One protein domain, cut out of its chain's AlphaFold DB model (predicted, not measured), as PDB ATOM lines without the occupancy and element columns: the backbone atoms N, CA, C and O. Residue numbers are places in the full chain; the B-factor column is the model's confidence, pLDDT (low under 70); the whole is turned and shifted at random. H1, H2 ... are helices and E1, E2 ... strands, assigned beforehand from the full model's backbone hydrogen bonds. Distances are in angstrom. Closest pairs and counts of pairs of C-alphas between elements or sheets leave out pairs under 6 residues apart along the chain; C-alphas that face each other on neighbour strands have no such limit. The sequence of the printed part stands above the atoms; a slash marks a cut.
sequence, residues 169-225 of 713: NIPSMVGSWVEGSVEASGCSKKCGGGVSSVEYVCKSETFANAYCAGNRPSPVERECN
ATOM      1  N   ASN A 169      -5.650  18.246   9.903       49.00
ATOM      2  CA  ASN A 169      -6.173  19.142   8.867       49.00
ATOM      3  C   ASN A 169      -6.673  20.501   9.402       49.00
ATOM      4  O   ASN A 169      -7.208  21.291   8.628       49.00
ATOM      5  N   ILE A 170      -6.509  20.795  10.700       56.66
ATOM      6  CA  ILE A 170      -6.889  22.085  11.301       56.66
ATOM      7  C   ILE A 170      -5.634  22.975  11.406       56.66
ATOM      8  O   ILE A 170      -4.795  22.717  12.269       56.66
ATOM      9  N   PRO A 171      -5.477  24.042  10.588       56.53
ATOM     10  CA  PRO A 171      -4.217  24.793  10.514       56.53
ATOM     11  C   PRO A 171      -3.780  25.439  11.833       56.53
ATOM     12  O   PRO A 171      -2.587  25.551  12.093       56.53
ATOM     13  N   SER A 172      -4.727  25.825  12.693       59.56
ATOM     14  CA  SER A 172      -4.434  26.410  14.007       59.56
ATOM     15  C   SER A 172      -3.979  25.388  15.057       59.56
ATOM     16  O   SER A 172      -3.440  25.782  16.086       59.56
ATOM     17  N   MET A 173      -4.169  24.086  14.814       56.44
ATOM     18  CA  MET A 173      -3.698  23.009  15.697       56.44
ATOM     19  C   MET A 173      -2.315  22.479  15.306       56.44
ATOM     20  O   MET A 173      -1.787  21.613  16.004       56.44
ATOM     21  N   VAL A 174      -1.709  22.993  14.228       76.06
ATOM     22  CA  VAL A 174      -0.345  22.624  13.836       76.06
ATOM     23  C   VAL A 174       0.643  23.164  14.872       76.06
ATOM     24  O   VAL A 174       0.706  24.366  15.121       76.06
ATOM     25  N   GLY A 175       1.393  22.259  15.492       85.56
ATOM     26  CA  GLY A 175       2.476  22.566  16.417       85.56
ATOM     27  C   GLY A 175       3.853  22.288  15.824       85.56
ATOM     28  O   GLY A 175       3.987  21.691  14.753       85.56
ATOM     29  N   SER A 176       4.877  22.664  16.586       89.75
ATOM     30  CA  SER A 176       6.275  22.317  16.328       89.75
ATOM     31  C   SER A 176       6.778  21.318  17.370       89.75
ATOM     32  O   SER A 176       6.410  21.387  18.548       89.75
ATOM     33  N   TRP A 177       7.634  20.387  16.941       91.31
ATOM     34  CA  TRP A 177       8.382  19.530  17.859       91.31
ATOM     35  C   TRP A 177       9.393  20.386  18.622       91.31
ATOM     36  O   TRP A 177      10.225  21.054  18.011       91.31
ATOM     37  N   VAL A 178       9.332  20.348  19.949       91.19
ATOM     38  CA  VAL A 178      10.301  20.991  20.844       91.19
ATOM     39  C   VAL A 178      10.816  19.970  21.850       91.19
ATOM     40  O   VAL A 178      10.124  18.999  22.154       91.19
ATOM     41  N   GLU A 179      12.023  20.167  22.374       88.25
ATOM     42  CA  GLU A 179      12.533  19.328  23.463       88.25
ATOM     43  C   GLU A 179      11.624  19.462  24.703       88.25
ATOM     44  O   GLU A 179      11.086  20.539  24.999       88.25
ATOM     45  N   GLY A 180      11.391  18.347  25.401       83.31
ATOM     46  CA  GLY A 180      10.758  18.349  26.720       83.31
ATOM     47  C   GLY A 180      11.641  19.029  27.776       83.31
ATOM     48  O   GLY A 180      12.809  19.323  27.530       83.31
ATOM     49  N   SER A 181      11.103  19.276  28.972       77.44
ATOM     50  CA  SER A 181      11.958  19.631  30.111       77.44
ATOM     51  C   SER A 181      12.636  18.374  30.664       77.44
ATOM     52  O   SER A 181      12.008  17.323  30.778       77.44
ATOM     53  N   VAL A 182      13.906  18.504  31.057       66.44
ATOM     54  CA  VAL A 182      14.698  17.444  31.718       66.44
ATOM     55  C   VAL A 182      14.003  16.931  32.992       66.44
ATOM     56  O   VAL A 182      14.063  15.749  33.323       66.44
ATOM     57  N   GLU A 183      13.269  17.815  33.671       67.88
ATOM     58  CA  GLU A 183      12.413  17.516  34.824       67.88
ATOM     59  C   GLU A 183      11.327  16.468  34.521       67.88
ATOM     60  O   GLU A 183      10.985  15.670  35.391       67.88
ATOM     61  N   ALA A 184      10.779  16.462  33.300       65.38
ATOM     62  CA  ALA A 184       9.657  15.605  32.916       65.38
ATOM     63  C   ALA A 184      10.093  14.204  32.454       65.38
ATOM     64  O   ALA A 184       9.337  13.248  32.618       65.38
ATOM     65  N   SER A 185      11.296  14.072  31.887       72.56
ATOM     66  CA  SER A 185      11.892  12.780  31.516       72.56
ATOM     67  C   SER A 185      12.544  12.062  32.702       72.56
ATOM     68  O   SER A 185      12.645  10.836  32.692       72.56
ATOM     69  N   GLY A 186      12.947  12.806  33.738       78.75
ATOM     70  CA  GLY A 186      13.617  12.273  34.922       78.75
ATOM     71  C   GLY A 186      15.096  11.964  34.667       78.75
ATOM     72  O   GLY A 186      15.493  11.518  33.590       78.75
ATOM     73  N   CYS A 187      15.941  12.223  35.660       85.75
ATOM     74  CA  CYS A 187      17.380  11.988  35.565       85.75
ATOM     75  C   CYS A 187      17.755  10.595  36.093       85.75
ATOM     76  O   CYS A 187      17.228  10.172  37.125       85.75
ATOM     77  N   SER A 188      18.694   9.896  35.443       84.94
ATOM     78  CA  SER A 188      19.131   8.552  35.867       84.94
ATOM     79  C   SER A 188      19.842   8.515  37.229       84.94
ATOM     80  O   SER A 188      19.906   7.459  37.858       84.94
ATOM     81  N   LYS A 189      20.323   9.665  37.719       79.50
ATOM     82  CA  LYS A 189      20.817   9.876  39.089       79.50
ATOM     83  C   LYS A 189      20.111  11.078  39.721       79.50
ATOM     84  O   LYS A 189      19.680  11.991  39.022       79.50
ATOM     85  N   LYS A 190      20.033  11.135  41.054       79.50
ATOM     86  CA  LYS A 190      19.472  12.304  41.770       79.50
ATOM     87  C   LYS A 190      20.448  13.479  41.923       79.50
ATOM     88  O   LYS A 190      19.997  14.589  42.159       79.50
ATOM     89  N   CYS A 191      21.745  13.220  41.798       76.25
ATOM     90  CA  CYS A 191      22.866  14.152  41.929       76.25
ATOM     91  C   CYS A 191      24.135  13.433  41.417       76.25
ATOM     92  O   CYS A 191      24.092  12.219  41.176       76.25
ATOM     93  N   GLY A 192      25.252  14.142  41.241       75.81
ATOM     94  CA  GLY A 192      26.517  13.545  40.786       75.81
ATOM     95  C   GLY A 192      26.521  13.104  39.314       75.81
ATOM     96  O   GLY A 192      27.065  12.045  38.986       75.81
ATOM     97  N   GLY A 193      25.881  13.886  38.436       79.88
ATOM     98  CA  GLY A 193      25.931  13.735  36.978       79.88
ATOM     99  C   GLY A 193      25.210  12.487  36.470       79.88
ATOM    100  O   GLY A 193      25.827  11.443  36.248       79.88
ATOM    101  N   GLY A 194      23.893  12.578  36.307       86.25
ATOM    102  CA  GLY A 194      23.095  11.587  35.587       86.25
ATOM    103  C   GLY A 194      22.877  11.969  34.122       86.25
ATOM    104  O   GLY A 194      23.296  13.029  33.661       86.25
ATOM    105  N   VAL A 195      22.164  11.101  33.407       84.00
ATOM    106  CA  VAL A 195      21.694  11.328  32.033       84.00
ATOM    107  C   VAL A 195      20.171  11.220  32.021       84.00
ATOM    108  O   VAL A 195      19.598  10.353  32.685       84.00
ATOM    109  N   SER A 196      19.505  12.106  31.285       88.88
ATOM    110  CA  SER A 196      18.066  12.069  31.034       88.88
ATOM    111  C   SER A 196      17.818  11.958  29.536       88.88
ATOM    112  O   SER A 196      18.409  12.699  28.751       88.88
ATOM    113  N   SER A 197      16.938  11.041  29.136       89.25
ATOM    114  CA  SER A 197      16.508  10.913  27.743       89.25
ATOM    115  C   SER A 197      15.334  11.861  27.504       89.25
ATOM    116  O   SER A 197      14.187  11.557  27.836       89.25
ATOM    117  N   VAL A 198      15.629  13.052  26.985       91.12
ATOM    118  CA  VAL A 198      14.636  14.097  26.739       91.12
ATOM    119  C   VAL A 198      13.864  13.756  25.470       91.12
ATOM    120  O   VAL A 198      14.380  13.840  24.353       91.12
ATOM    121  N   GLU A 199      12.600  13.371  25.628       89.25
ATOM    122  CA  GLU A 199      11.716  13.179  24.485       89.25
ATOM    123  C   GLU A 199      11.229  14.515  23.900       89.25
ATOM    124  O   GLU A 199      10.922  15.465  24.625       89.25
ATOM    125  N   TYR A 200      11.035  14.561  22.580       88.94
ATOM    126  CA  TYR A 200      10.374  15.691  21.925       88.94
ATOM    127  C   TYR A 200       8.867  15.705  22.208       88.94
ATOM    128  O   TYR A 200       8.165  14.702  22.023       88.94
ATOM    129  N   VAL A 201       8.349  16.862  22.608       88.69
ATOM    130  CA  VAL A 201       6.927  17.128  22.855       88.69
ATOM    131  C   VAL A 201       6.404  18.048  21.754       88.69
ATOM    132  O   VAL A 201       7.083  18.983  21.335       88.69
ATOM    133  N   CYS A 202       5.190  17.796  21.268       88.25
ATOM    134  CA  CYS A 202       4.539  18.698  20.324       88.25
ATOM    135  C   CYS A 202       3.898  19.872  21.077       88.25
ATOM    136  O   CYS A 202       3.088  19.640  21.974       88.25
ATOM    137  N   LYS A 203       4.229  21.120  20.720       87.00
ATOM    138  CA  LYS A 203       3.595  22.322  21.296       87.00
ATOM    139  C   LYS A 203       3.078  23.259  20.203       87.00
ATOM    140  O   LYS A 203       3.697  23.402  19.153       87.00
ATOM    141  N   SER A 204       1.956  23.921  20.482       86.06
ATOM    142  CA  SER A 204       1.435  25.075  19.739       86.06
ATOM    143  C   SER A 204       1.296  26.247  20.709       86.06
ATOM    144  O   SER A 204       1.018  26.039  21.890       86.06
ATOM    145  N   GLU A 205       1.456  27.475  20.218       76.94
ATOM    146  CA  GLU A 205       1.284  28.706  21.005       76.94
ATOM    147  C   GLU A 205      -0.151  28.890  21.530       76.94
ATOM    148  O   GLU A 205      -0.374  29.655  22.464       76.94
ATOM    149  N   THR A 206      -1.135  28.209  20.929       67.81
ATOM    150  CA  THR A 206      -2.570  28.455  21.167       67.81
ATOM    151  C   THR A 206      -3.361  27.245  21.669       67.81
ATOM    152  O   THR A 206      -4.480  27.424  22.149       67.81
ATOM    153  N   PHE A 207      -2.812  26.024  21.614       67.50
ATOM    154  CA  PHE A 207      -3.519  24.802  22.025       67.50
ATOM    155  C   PHE A 207      -2.606  23.804  22.744       67.50
ATOM    156  O   PHE A 207      -1.543  23.442  22.242       67.50
ATOM    157  N   ALA A 208      -3.080  23.276  23.877       60.25
ATOM    158  CA  ALA A 208      -2.385  22.242  24.652       60.25
ATOM    159  C   ALA A 208      -2.286  20.880  23.930       60.25
ATOM    160  O   ALA A 208      -1.392  20.093  24.226       60.25
ATOM    161  N   ASN A 209      -3.182  20.611  22.972       60.00
ATOM    162  CA  ASN A 209      -3.246  19.366  22.198       60.00
ATOM    163  C   ASN A 209      -2.882  19.632  20.728       60.00
ATOM    164  O   ASN A 209      -3.741  19.593  19.849       60.00
ATOM    165  N   ALA A 210      -1.618  19.966  20.475       75.38
ATOM    166  CA  ALA A 210      -1.118  20.262  19.134       75.38
ATOM    167  C   ALA A 210      -0.811  18.990  18.317       75.38
ATOM    168  O   ALA A 210      -0.411  17.962  18.867       75.38
ATOM    169  N   TYR A 211      -0.947  19.077  16.992       80.31
ATOM    170  CA  TYR A 211      -0.489  18.065  16.038       80.31
ATOM    171  C   TYR A 211       0.775  18.550  15.325       80.31
ATOM    172  O   TYR A 211       0.768  19.604  14.694       80.31
ATOM    173  N   CYS A 212       1.852  17.772  15.386       84.88
ATOM    174  CA  CYS A 212       3.113  18.102  14.729       84.88
ATOM    175  C   CYS A 212       3.276  17.283  13.451       84.88
ATOM    176  O   CYS A 212       3.073  16.068  13.451       84.88
ATOM    177  N   ALA A 213       3.659  17.953  12.364       81.00
ATOM    178  CA  ALA A 213       3.931  17.297  11.092       81.00
ATOM    179  C   ALA A 213       5.253  16.505  11.133       81.00
ATOM    180  O   ALA A 213       6.204  16.874  11.825       81.00
ATOM    181  N   GLY A 214       5.321  15.432  10.340       84.94
ATOM    182  CA  GLY A 214       6.485  14.545  10.271       84.94
ATOM    183  C   GLY A 214       6.588  13.559  11.440       84.94
ATOM    184  O   GLY A 214       5.771  13.548  12.360       84.94
ATOM    185  N   ASN A 215       7.602  12.695  11.384       87.56
ATOM    186  CA  ASN A 215       7.888  11.752  12.465       87.56
ATOM    187  C   ASN A 215       8.399  12.501  13.705       87.56
ATOM    188  O   ASN A 215       9.126  13.487  13.577       87.56
ATOM    189  N   ARG A 216       8.070  11.998  14.902       88.81
ATOM    190  CA  ARG A 216       8.693  12.452  16.155       88.81
ATOM    191  C   ARG A 216      10.214  12.251  16.052       88.81
ATOM    192  O   ARG A 216      10.615  11.132  15.724       88.81
ATOM    193  N   PRO A 217      11.052  13.268  16.318       91.25
ATOM    194  CA  PRO A 217      12.494  13.071  16.385       91.25
ATOM    195  C   PRO A 217      12.860  12.088  17.508       91.25
ATOM    196  O   PRO A 217      12.141  11.985  18.506       91.25
ATOM    197  N   SER A 218      13.971  11.367  17.345       89.25
ATOM    198  CA  SER A 218      14.510  10.488  18.389       89.25
ATOM    199  C   SER A 218      14.767  11.272  19.686       89.25
ATOM    200  O   SER A 218      15.155  12.438  19.596       89.25
ATOM    201  N   PRO A 219      14.586  10.672  20.878       88.00
ATOM    202  CA  PRO A 219      14.974  11.306  22.137       88.00
ATOM    203  C   PRO A 219      16.447  11.727  22.133       88.00
ATOM    204  O   PRO A 219      17.289  11.034  21.560       88.00
ATOM    205  N   VAL A 220      16.749  12.851  22.782       90.12
ATOM    206  CA  VAL A 220      18.117  13.365  22.945       90.12
ATOM    207  C   VAL A 220      18.557  13.154  24.383       90.12
ATOM    208  O   VAL A 220      17.860  13.539  25.321       90.12
ATOM    209  N   GLU A 221      19.727  12.555  24.565       90.56
ATOM    210  CA  GLU A 221      20.336  12.429  25.883       90.56
ATOM    211  C   GLU A 221      20.929  13.772  26.326       90.56
ATOM    212  O   GLU A 221      21.629  14.452  25.571       90.56
ATOM    213  N   ARG A 222      20.611  14.176  27.557       86.38
ATOM    214  CA  ARG A 222      21.122  15.384  28.210       86.38
ATOM    215  C   ARG A 222      21.702  15.014  29.567       86.38
ATOM    216  O   ARG A 222      21.099  14.230  30.302       86.38
ATOM    217  N   GLU A 223      22.835  15.609  29.918       86.50
ATOM    218  CA  GLU A 223      23.341  15.566  31.291       86.50
ATOM    219  C   GLU A 223      22.374  16.287  32.237       86.50
ATOM    220  O   GLU A 223      21.720  17.267  31.870       86.50
ATOM    221  N   CYS A 224      22.249  15.775  33.456       86.56
ATOM    222  CA  CYS A 224      21.298  16.262  34.446       86.56
ATOM    223  C   CYS A 224      21.803  16.001  35.865       86.56
ATOM    224  O   CYS A 224      22.601  15.092  36.097       86.56
ATOM    225  N   ASN A 225      21.325  16.793  36.829       81.44
ATOM    226  CA  ASN A 225      21.709  16.695  38.240       81.44
ATOM    227  C   ASN A 225      23.241  16.623  38.421       81.44
ATOM    228  O   ASN A 225      23.770  15.758  39.120       81.44
TER     229      ASN A 225
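Overview. This is residues 169 to 225 of the 713 residues of an uncharacterized protein of Sphaeroforma arctica JP610 (UniProt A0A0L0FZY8). Two small antiparallel two-stranded sheets, E1 with E3 and E2 with E4, sit end to end in a loose rod, with the short helix H1 beside E2. The 57 printed residues, 24 in named elements, run E1, H1, E2, E3, E4, mostly strand. The radius of gyration of the C-alphas is 13.8 A; the spans are 45 by 20 by 10 A.

Along the chain. Find C-alpha 174 at (-0.345, 22.624, 13.836); from there E1, residues 174 to 179, runs 16.4 A. Next come H1, 182 to 185, E2, 194 to 198, E3, 200 to 203, and E4, 220 to 224, ending at (21.298, 16.262, 34.446).

Arrangement. Look at N 178 of E1 and O 201 of E3, within hydrogen-bond range at 3.0 A, and N 196 of E2 and O 222 of E4, at 2.8 A. E2 runs on into E3 at 46 degrees. H1 and E2 have closest C-alphas 185 and 198, 5.7 A apart.

Size, cuts and confidence. The printed part has no cut; the link E3 to E4 is long. Residues 169 to 173, 182 to 184 and 206 to 209 have pLDDT under 70.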